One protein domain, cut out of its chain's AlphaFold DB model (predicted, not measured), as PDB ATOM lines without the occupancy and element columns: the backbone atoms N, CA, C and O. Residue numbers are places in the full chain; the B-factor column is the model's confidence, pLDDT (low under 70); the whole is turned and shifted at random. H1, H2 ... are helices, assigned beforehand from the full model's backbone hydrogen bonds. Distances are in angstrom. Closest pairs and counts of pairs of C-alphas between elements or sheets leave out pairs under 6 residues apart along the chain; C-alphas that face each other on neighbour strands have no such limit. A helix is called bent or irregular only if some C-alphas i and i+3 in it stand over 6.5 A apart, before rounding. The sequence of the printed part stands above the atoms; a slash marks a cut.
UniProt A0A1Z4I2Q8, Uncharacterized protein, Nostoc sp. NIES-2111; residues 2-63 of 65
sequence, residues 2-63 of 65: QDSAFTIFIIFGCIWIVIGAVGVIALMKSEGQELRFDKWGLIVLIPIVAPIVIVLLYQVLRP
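This is residues 2 to 63 of the 65 residues of an uncharacterized protein of Nostoc sp. NIES-2111 (UniProt A0A1Z4I2Q8). Two long helices, H1 and then H2, run side by side in opposite directions as the arms of an open, flat U, with a wide gap between them and residues 31 to 38 crossing at one end. The 62 printed residues have no named strand, and the class is all helix. The whole is only just extended, close to loose, with a radius of gyration of the C-alphas of 16.0 A and spans of 45 by 26 by 10 A.

Look first at H1, residues 2 to 30, where every O i to N i+4 pair is within hydrogen-bond range. H2, residues 39 to 63, has 16 of 21 such pairs within range and a kink of 43 degrees near residue 48. H1 and H2 are apart, with no C-alpha of the one within 8 A of the other.

Find C-alpha 2 at (221.684, 267.834, 177.796); from there H1 runs 41.8 A to C-alpha 30 at (201.143, 254.985, 143.706). H2 runs 35.8 A to C-alpha 63 at (212.868, 287.458, 174.903), and is only just irregular: C-alphas 60 and 63 are 6.8 A apart.

The farthest C-alphas, of Gly 32 and Pro 63, are 47.9 A apart. The link is short, the printed part has no cut, and pLDDT is under 70 at residues 2, 36 and 37.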
ATOM      1  N   GLN A   2     223.037 267.361 178.122       60.66
ATOM      2  CA  GLN A   2     221.684 267.834 177.796       60.66
ATOM      3  C   GLN A   2     221.574 268.409 176.365       60.66
ATOM      4  O   GLN A   2     220.647 268.054 175.640       60.66
ATOM      5  N   ASP A   3     222.573 269.173 175.903       76.06
ATOM      6  CA  ASP A   3     222.584 269.749 174.542       76.06
ATOM      7  C   ASP A   3     222.700 268.690 173.440       76.06
ATOM      8  O   ASP A   3     222.080 268.793 172.383       76.06
ATOM      9  N   SER A   4     223.470 267.629 173.699       84.25
ATOM     10  CA  SER A   4     223.636 266.510 172.768       84.25
ATOM     11  C   SER A   4     222.329 265.737 172.592       84.25
ATOM     12  O   SER A   4     221.965 265.413 171.466       84.25
ATOM     13  N   ALA A   5     221.589 265.494 173.678       86.00
ATOM     14  CA  ALA A   5     220.281 264.841 173.620       86.00
ATOM     15  C   ALA A   5     219.249 265.700 172.870       86.00
ATOM     16  O   ALA A   5     218.528 265.187 172.014       86.00
ATOM     17  N   PHE A   6     219.227 267.011 173.132       83.69
ATOM     18  CA  PHE A   6     218.358 267.950 172.422       83.69
ATOM     19  C   PHE A   6     218.675 268.007 170.917       83.69
ATOM     20  O   PHE A   6     217.775 267.926 170.084       83.69
ATOM     21  N   THR A   7     219.959 268.055 170.558       88.88
ATOM     22  CA  THR A   7     220.410 268.070 169.157       88.88
ATOM     23  C   THR A   7     220.014 266.788 168.423       88.88
ATOM     24  O   THR A   7     219.484 266.852 167.313       88.88
ATOM     25  N   ILE A   8     220.206 265.620 169.047       90.94
ATOM     26  CA  ILE A   8     219.804 264.325 168.475       90.94
ATOM     27  C   ILE A   8     218.287 264.274 168.264       90.94
ATOM     28  O   ILE A   8     217.836 263.829 167.211       90.94
ATOM     29  N   PHE A   9     217.503 264.762 169.228       87.38
ATOM     30  CA  PHE A   9     216.047 264.813 169.117       87.38
ATOM     31  C   PHE A   9     215.586 265.672 167.931       87.38
ATOM     32  O   PHE A   9     214.741 265.234 167.152       87.38
ATOM     33  N   ILE A  10     216.179 266.856 167.744       89.88
ATOM     34  CA  ILE A  10     215.872 267.732 166.605       89.88
ATOM     35  C   ILE A  10     216.238 267.064 165.277       89.88
ATOM     36  O   ILE A  10     215.422 267.051 164.356       89.88
ATOM     37  N   ILE A  11     217.426 266.460 165.178       93.06
ATOM     38  CA  ILE A  11     217.858 265.746 163.967       93.06
ATOM     39  C   ILE A  11     216.883 264.610 163.642       93.06
ATOM     40  O   ILE A  11     216.457 264.467 162.497       93.06
ATOM     41  N   PHE A  12     216.491 263.832 164.650       92.94
ATOM     42  CA  PHE A  12     215.548 262.733 164.482       92.94
ATOM     43  C   PHE A  12     214.165 263.229 164.041       92.94
ATOM     44  O   PHE A  12     213.580 262.658 163.121       92.94
ATOM     45  N   GLY A  13     213.679 264.328 164.626       87.88
ATOM     46  CA  GLY A  13     212.441 264.988 164.211       87.88
ATOM     47  C   GLY A  13     212.484 265.455 162.754       87.88
ATOM     48  O   GLY A  13     211.563 265.168 161.993       87.88
ATOM     49  N   CYS A  14     213.577 266.094 162.330       91.69
ATOM     50  CA  CYS A  14     213.767 266.513 160.939       91.69
ATOM     51  C   CYS A  14     213.767 265.320 159.973       91.69
ATOM     52  O   CYS A  14     213.091 265.367 158.945       91.69
ATOM     53  N   ILE A  15     214.477 264.237 160.307       94.62
ATOM     54  CA  ILE A  15     214.497 263.011 159.496       94.62
ATOM     55  C   ILE A  15     213.086 262.424 159.373       94.62
ATOM     56  O   ILE A  15     212.659 262.080 158.272       94.62
ATOM     57  N   TRP A  16     212.335 262.356 160.473       91.31
ATOM     58  CA  TRP A  16     210.960 261.856 160.465       91.31
ATOM     59  C   TRP A  16     210.015 262.704 159.617       91.31
ATOM     60  O   TRP A  16     209.208 262.145 158.877       91.31
ATOM     61  N   ILE A  17     210.132 264.034 159.672       89.38
ATOM     62  CA  ILE A  17     209.345 264.939 158.822       89.38
ATOM     63  C   ILE A  17     209.636 264.665 157.342       89.38
ATOM     64  O   ILE A  17     208.704 264.565 156.545       89.38
ATOM     65  N   VAL A  18     210.910 264.489 156.977       92.81
ATOM     66  CA  VAL A  18     211.307 264.172 155.596       92.81
ATOM     67  C   VAL A  18     210.745 262.819 155.162       92.81
ATOM     68  O   VAL A  18     210.152 262.730 154.090       92.81
ATOM     69  N   ILE A  19     210.870 261.778 155.990       93.38
ATOM     70  CA  ILE A  19     210.333 260.443 155.683       93.38
ATOM     71  C   ILE A  19     208.808 260.488 155.543       93.38
ATOM     72  O   ILE A  19     208.273 259.913 154.599       93.38
ATOM     73  N   GLY A  20     208.110 261.198 156.431       88.44
ATOM     74  CA  GLY A  20     206.660 261.376 156.358       88.44
ATOM     75  C   GLY A  20     206.233 262.081 155.071       88.44
ATOM     76  O   GLY A  20     205.357 261.587 154.363       88.44
ATOM     77  N   ALA A  21     206.897 263.183 154.714       88.75
ATOM     78  CA  ALA A  21     206.621 263.913 153.479       88.75
ATOM     79  C   ALA A  21     206.882 263.057 152.229       88.75
ATOM     80  O   ALA A  21     206.029 262.973 151.345       88.75
ATOM     81  N   VAL A  22     208.029 262.373 152.169       91.38
ATOM     82  CA  VAL A  22     208.373 261.472 151.059       91.38
ATOM     83  C   VAL A  22     207.398 260.297 150.982       91.38
ATOM     84  O   VAL A  22     206.988 259.927 149.885       91.38
ATOM     85  N   GLY A  23     206.984 259.741 152.122       90.06
ATOM     86  CA  GLY A  23     206.002 258.661 152.198       90.06
ATOM     87  C   GLY A  23     204.643 259.073 151.638       90.06
ATOM     88  O   GLY A  23     204.083 258.353 150.817       90.06
ATOM     89  N   VAL A  24     204.151 260.262 152.002       85.19
ATOM     90  CA  VAL A  24     202.905 260.817 151.447       85.19
ATOM     91  C   VAL A  24     203.033 261.033 149.939       85.19
ATOM     92  O   VAL A  24     202.157 260.615 149.188       85.19
ATOM     93  N   ILE A  25     204.144 261.610 149.471       85.25
ATOM     94  CA  ILE A  25     204.398 261.810 148.035       85.25
ATOM     95  C   ILE A  25     204.423 260.471 147.281       85.25
ATOM     96  O   ILE A  25     203.831 260.352 146.208       85.25
ATOM     97  N   ALA A  26     205.097 259.459 147.830       87.75
ATOM     98  CA  ALA A  26     205.185 258.130 147.232       87.75
ATOM     99  C   ALA A  26     203.816 257.436 147.181       87.75
ATOM    100  O   ALA A  26     203.484 256.826 146.165       87.75
ATOM    101  N   LEU A  27     203.012 257.579 148.237       87.50
ATOM    102  CA  LEU A  27     201.655 257.044 148.305       87.50
ATOM    103  C   LEU A  27     200.749 257.700 147.256       87.50
ATOM    104  O   LEU A  27     200.156 256.995 146.443       87.50
ATOM    105  N   MET A  28     200.730 259.035 147.186       83.44
ATOM    106  CA  MET A  28     199.957 259.763 146.170       83.44
ATOM    107  C   MET A  28     200.370 259.354 144.751       83.44
ATOM    108  O   MET A  28     199.521 259.133 143.887       83.44
ATOM    109  N   LYS A  29     201.677 259.161 144.521       81.88
ATOM    110  CA  LYS A  29     202.198 258.675 143.239       81.88
ATOM    111  C   LYS A  29     201.750 257.243 142.921       81.88
ATOM    112  O   LYS A  29     201.485 256.959 141.756       81.88
ATOM    113  N   SER A  30     201.654 256.353 143.913       84.69
ATOM    114  CA  SER A  30     201.143 254.985 143.706       84.69
ATOM    115  C   SER A  30     199.658 254.944 143.345       84.69
ATOM    116  O   SER A  30     199.241 254.069 142.593       84.69
ATOM    117  N   GLU A  31     198.880 255.926 143.804       84.06
ATOM    118  CA  GLU A  31     197.456 256.062 143.480       84.06
ATOM    119  C   GLU A  31     197.207 256.807 142.155       84.06
ATOM    120  O   GLU A  31     196.061 257.048 141.780       84.06
ATOM    121  N   GLY A  32     198.268 257.185 141.428       80.44
ATOM    122  CA  GLY A  32     198.160 257.959 140.190       80.44
ATOM    123  C   GLY A  32     197.647 259.387 140.401       80.44
ATOM    124  O   GLY A  32     197.261 260.043 139.435       80.44
ATOM    125  N   GLN A  33     197.639 259.886 141.644       74.88
ATOM    126  CA  GLN A  33     197.297 261.272 141.932       74.88
ATOM    127  C   GLN A  33     198.457 262.183 141.539       74.88
ATOM    128  O   GLN A  33     199.560 262.114 142.087       74.88
ATOM    129  N   GLU A  34     198.196 263.083 140.595       72.06
ATOM    130  CA  GLU A  34     199.110 264.177 140.296       72.06
ATOM    131  C   GLU A  34     199.229 265.096 141.522       72.06
ATOM    132  O   GLU A  34     198.229 265.458 142.147       72.06
ATOM    133  N   LEU A  35     200.460 265.496 141.863       70.62
ATOM    134  CA  LEU A  35     200.743 266.485 142.906       70.62
ATOM    135  C   LEU A  35     200.206 267.855 142.470       70.62
ATOM    136  O   LEU A  35     200.914 268.681 141.892       70.62
ATOM    137  N   ARG A  36     198.917 268.085 142.722       69.81
ATOM    138  CA  ARG A  36     198.233 269.338 142.403       69.81
ATOM    139  C   ARG A  36     198.325 270.270 143.602       69.81
ATOM    140  O   ARG A  36     197.598 270.127 144.581       69.81
ATOM    141  N   PHE A  37     199.207 271.259 143.498       66.31
ATOM    142  CA  PHE A  37     199.236 272.410 144.398       66.31
ATOM    143  C   PHE A  37     198.054 273.332 144.080       66.31
ATOM    144  O   PHE A  37     198.201 274.370 143.439       66.31
ATOM    145  N   ASP A  38     196.856 272.905 144.468       71.88
ATOM    146  CA  ASP A  38     195.632 273.672 144.272       71.88
ATOM    147  C   ASP A  38     195.386 274.634 145.446       71.88
ATOM    148  O   ASP A  38     195.809 274.391 146.584       71.88
ATOM    149  N   LYS A  39     194.657 275.726 145.190       74.94
ATOM    150  CA  LYS A  39     194.299 276.735 146.203       74.94
ATOM    151  C   LYS A  39     193.573 276.112 147.395       74.94
ATOM    152  O   LYS A  39     193.773 276.546 148.526       74.94
ATOM    153  N   TRP A  40     192.786 275.067 147.152       79.25
ATOM    154  CA  TRP A  40     192.112 274.298 148.196       79.25
ATOM    155  C   TRP A  40     193.087 273.558 149.115       79.25
ATOM    156  O   TRP A  40     192.904 273.576 150.330       79.25
ATOM    157  N   GLY A  41     194.168 272.991 148.569       77.06
ATOM    158  CA  GLY A  41     195.226 272.368 149.367       77.06
ATOM    159  C   GLY A  41     195.954 273.382 150.252       77.06
ATOM    160  O   GLY A  41     196.224 273.108 151.419       77.06
ATOM    161  N   LEU A  42     196.194 274.594 149.739       79.12
ATOM    162  CA  LEU A  42     196.798 275.675 150.521       79.12
ATOM    163  C   LEU A  42     195.879 276.149 151.660       79.12
ATOM    164  O   LEU A  42     196.354 276.366 152.771       79.12
ATOM    165  N   ILE A  43     194.569 276.260 151.414       86.62
ATOM    166  CA  ILE A  43     193.578 276.618 152.446       86.62
ATOM    167  C   ILE A  43     193.576 275.607 153.594       86.62
ATOM    168  O   ILE A  43     193.464 276.015 154.745       86.62
ATOM    169  N   VAL A  44     193.735 274.312 153.303       82.19
ATOM    170  CA  VAL A  44     193.832 273.258 154.328       82.19
ATOM    171  C   VAL A  44     195.185 273.288 155.047       82.19
ATOM    172  O   VAL A  44     195.252 273.027 156.246       82.19
ATOM    173  N   LEU A  45     196.263 273.657 154.349       85.12
ATOM    174  CA  LEU A  45     197.597 273.772 154.938       85.12
ATOM    175  C   LEU A  45     197.689 274.917 155.961       85.12
ATOM    176  O   LEU A  45     198.353 274.773 156.987       85.12
ATOM    177  N   ILE A  46     197.011 276.041 155.706       87.38
ATOM    178  CA  ILE A  46     197.045 277.236 156.564       87.38
ATOM    179  C   ILE A  46     196.681 276.939 158.031       87.38
ATOM    180  O   ILE A  46     197.504 277.250 158.886       87.38
ATOM    181  N   PRO A  47     195.533 276.329 158.386       90.19
ATOM    182  CA  PRO A  47     195.185 276.062 159.784       90.19
ATOM    183  C   PRO A  47     196.116 275.053 160.473       90.19
ATOM    184  O   PRO A  47     196.157 275.026 161.698       90.19
ATOM    185  N   ILE A  48     196.879 274.253 159.720       86.19
ATOM    186  CA  ILE A  48     197.876 273.321 160.268       86.19
ATOM    187  C   ILE A  48     199.188 274.062 160.558       86.19
ATOM    188  O   ILE A  48     199.753 273.944 161.645       86.19
ATOM    189  N   VAL A  49     199.671 274.847 159.593       88.31
ATOM    190  CA  VAL A  49     200.984 275.507 159.667       88.31
ATOM    191  C   VAL A  49     200.932 276.804 160.475       88.31
ATOM    192  O   VAL A  49     201.864 277.092 161.223       88.31
ATOM    193  N   ALA A  50     199.847 277.575 160.380       91.25
ATOM    194  CA  ALA A  50     199.696 278.857 161.067       91.25
ATOM    195  C   ALA A  50     199.907 278.776 162.591       91.25
ATOM    196  O   ALA A  50     200.735 279.539 163.087       91.25
ATOM    197  N   PRO A  51     199.255 277.874 163.359       91.69
ATOM    198  CA  PRO A  51     199.478 277.802 164.804       91.69
ATOM    199  C   PRO A  51     200.925 277.430 165.152       91.69
ATOM    200  O   PRO A  51     201.480 277.986 166.097       91.69
ATOM    201  N   ILE A  52     201.569 276.560 164.365       89.94
ATOM    202  CA  ILE A  52     202.977 276.187 164.562       89.94
ATOM    203  C   ILE A  52     203.872 277.415 164.371       89.94
ATOM    204  O   ILE A  52     204.675 277.736 165.246       89.94
ATOM    205  N   VAL A  53     203.700 278.139 163.263       91.94
ATOM    206  CA  VAL A  53     204.478 279.350 162.965       91.94
ATOM    207  C   VAL A  53     204.257 280.421 164.032       91.94
ATOM    208  O   VAL A  53     205.227 281.007 164.501       91.94
ATOM    209  N   ILE A  54     203.014 280.642 164.467       94.38
ATOM    210  CA  ILE A  54     202.686 281.619 165.516       94.38
ATOM    211  C   ILE A  54     203.401 281.274 166.826       94.38
ATOM    212  O   ILE A  54     204.009 282.153 167.433       94.38
ATOM    213  N   VAL A  55     203.369 280.012 167.258       93.56
ATOM    214  CA  VAL A  55     204.020 279.585 168.508       93.56
ATOM    215  C   VAL A  55     205.540 279.701 168.415       93.56
ATOM    216  O   VAL A  55     206.175 280.168 169.364       93.56
ATOM    217  N   LEU A  56     206.132 279.314 167.282       89.19
ATOM    218  CA  LEU A  56     207.573 279.442 167.064       89.19
ATOM    219  C   LEU A  56     208.006 280.913 167.054       89.19
ATOM    220  O   LEU A  56     208.959 281.272 167.743       89.19
ATOM    221  N   LEU A  57     207.272 281.778 166.347       92.12
ATOM    222  CA  LEU A  57     207.517 283.220 166.351       92.12
ATOM    223  C   LEU A  57     207.363 283.807 167.754       92.12
ATOM    224  O   LEU A  57     208.208 284.589 168.173       92.12
ATOM    225  N   TYR A  58     206.339 283.400 168.506       92.88
ATOM    226  CA  TYR A  58     206.158 283.846 169.883       92.88
ATOM    227  C   TYR A  58     207.344 283.456 170.769       92.88
ATOM    228  O   TYR A  58     207.839 284.300 171.504       92.88
ATOM    229  N   GLN A  59     207.848 282.220 170.689       88.94
ATOM    230  CA  GLN A  59     209.034 281.832 171.462       88.94
ATOM    231  C   GLN A  59     210.272 282.660 171.103       88.94
ATOM    232  O   GLN A  59     211.016 283.044 172.002       88.94
ATOM    233  N   VAL A  60     210.480 282.943 169.815       90.25
ATOM    234  CA  VAL A  60     211.623 283.738 169.340       90.25
ATOM    235  C   VAL A  60     211.499 285.209 169.747       90.25
ATOM    236  O   VAL A  60     212.503 285.830 170.087       90.25
ATOM    237  N   LEU A  61     210.285 285.767 169.739       92.69
ATOM    238  CA  LEU A  61     210.018 287.175 170.055       92.69
ATOM    239  C   LEU A  61     209.822 287.442 171.552       92.69
ATOM    240  O   LEU A  61     210.057 288.559 171.998       92.69
ATOM    241  N   ARG A  62     209.422 286.443 172.346       90.88
ATOM    242  CA  ARG A  62     209.253 286.558 173.801       90.88
ATOM    243  C   ARG A  62     210.459 287.162 174.534       90.88
ATOM    244  O   ARG A  62     210.211 287.946 175.432       90.88
ATOM    245  N   PRO A  63     211.729 286.834 174.228       90.38
ATOM    246  CA  PRO A  63     212.868 287.458 174.903       90.38
ATOM    247  C   PRO A  63     213.148 288.910 174.473       90.38
ATOM    248  O   PRO A  63     214.026 289.532 175.065       90.38
TER     249      PRO A  63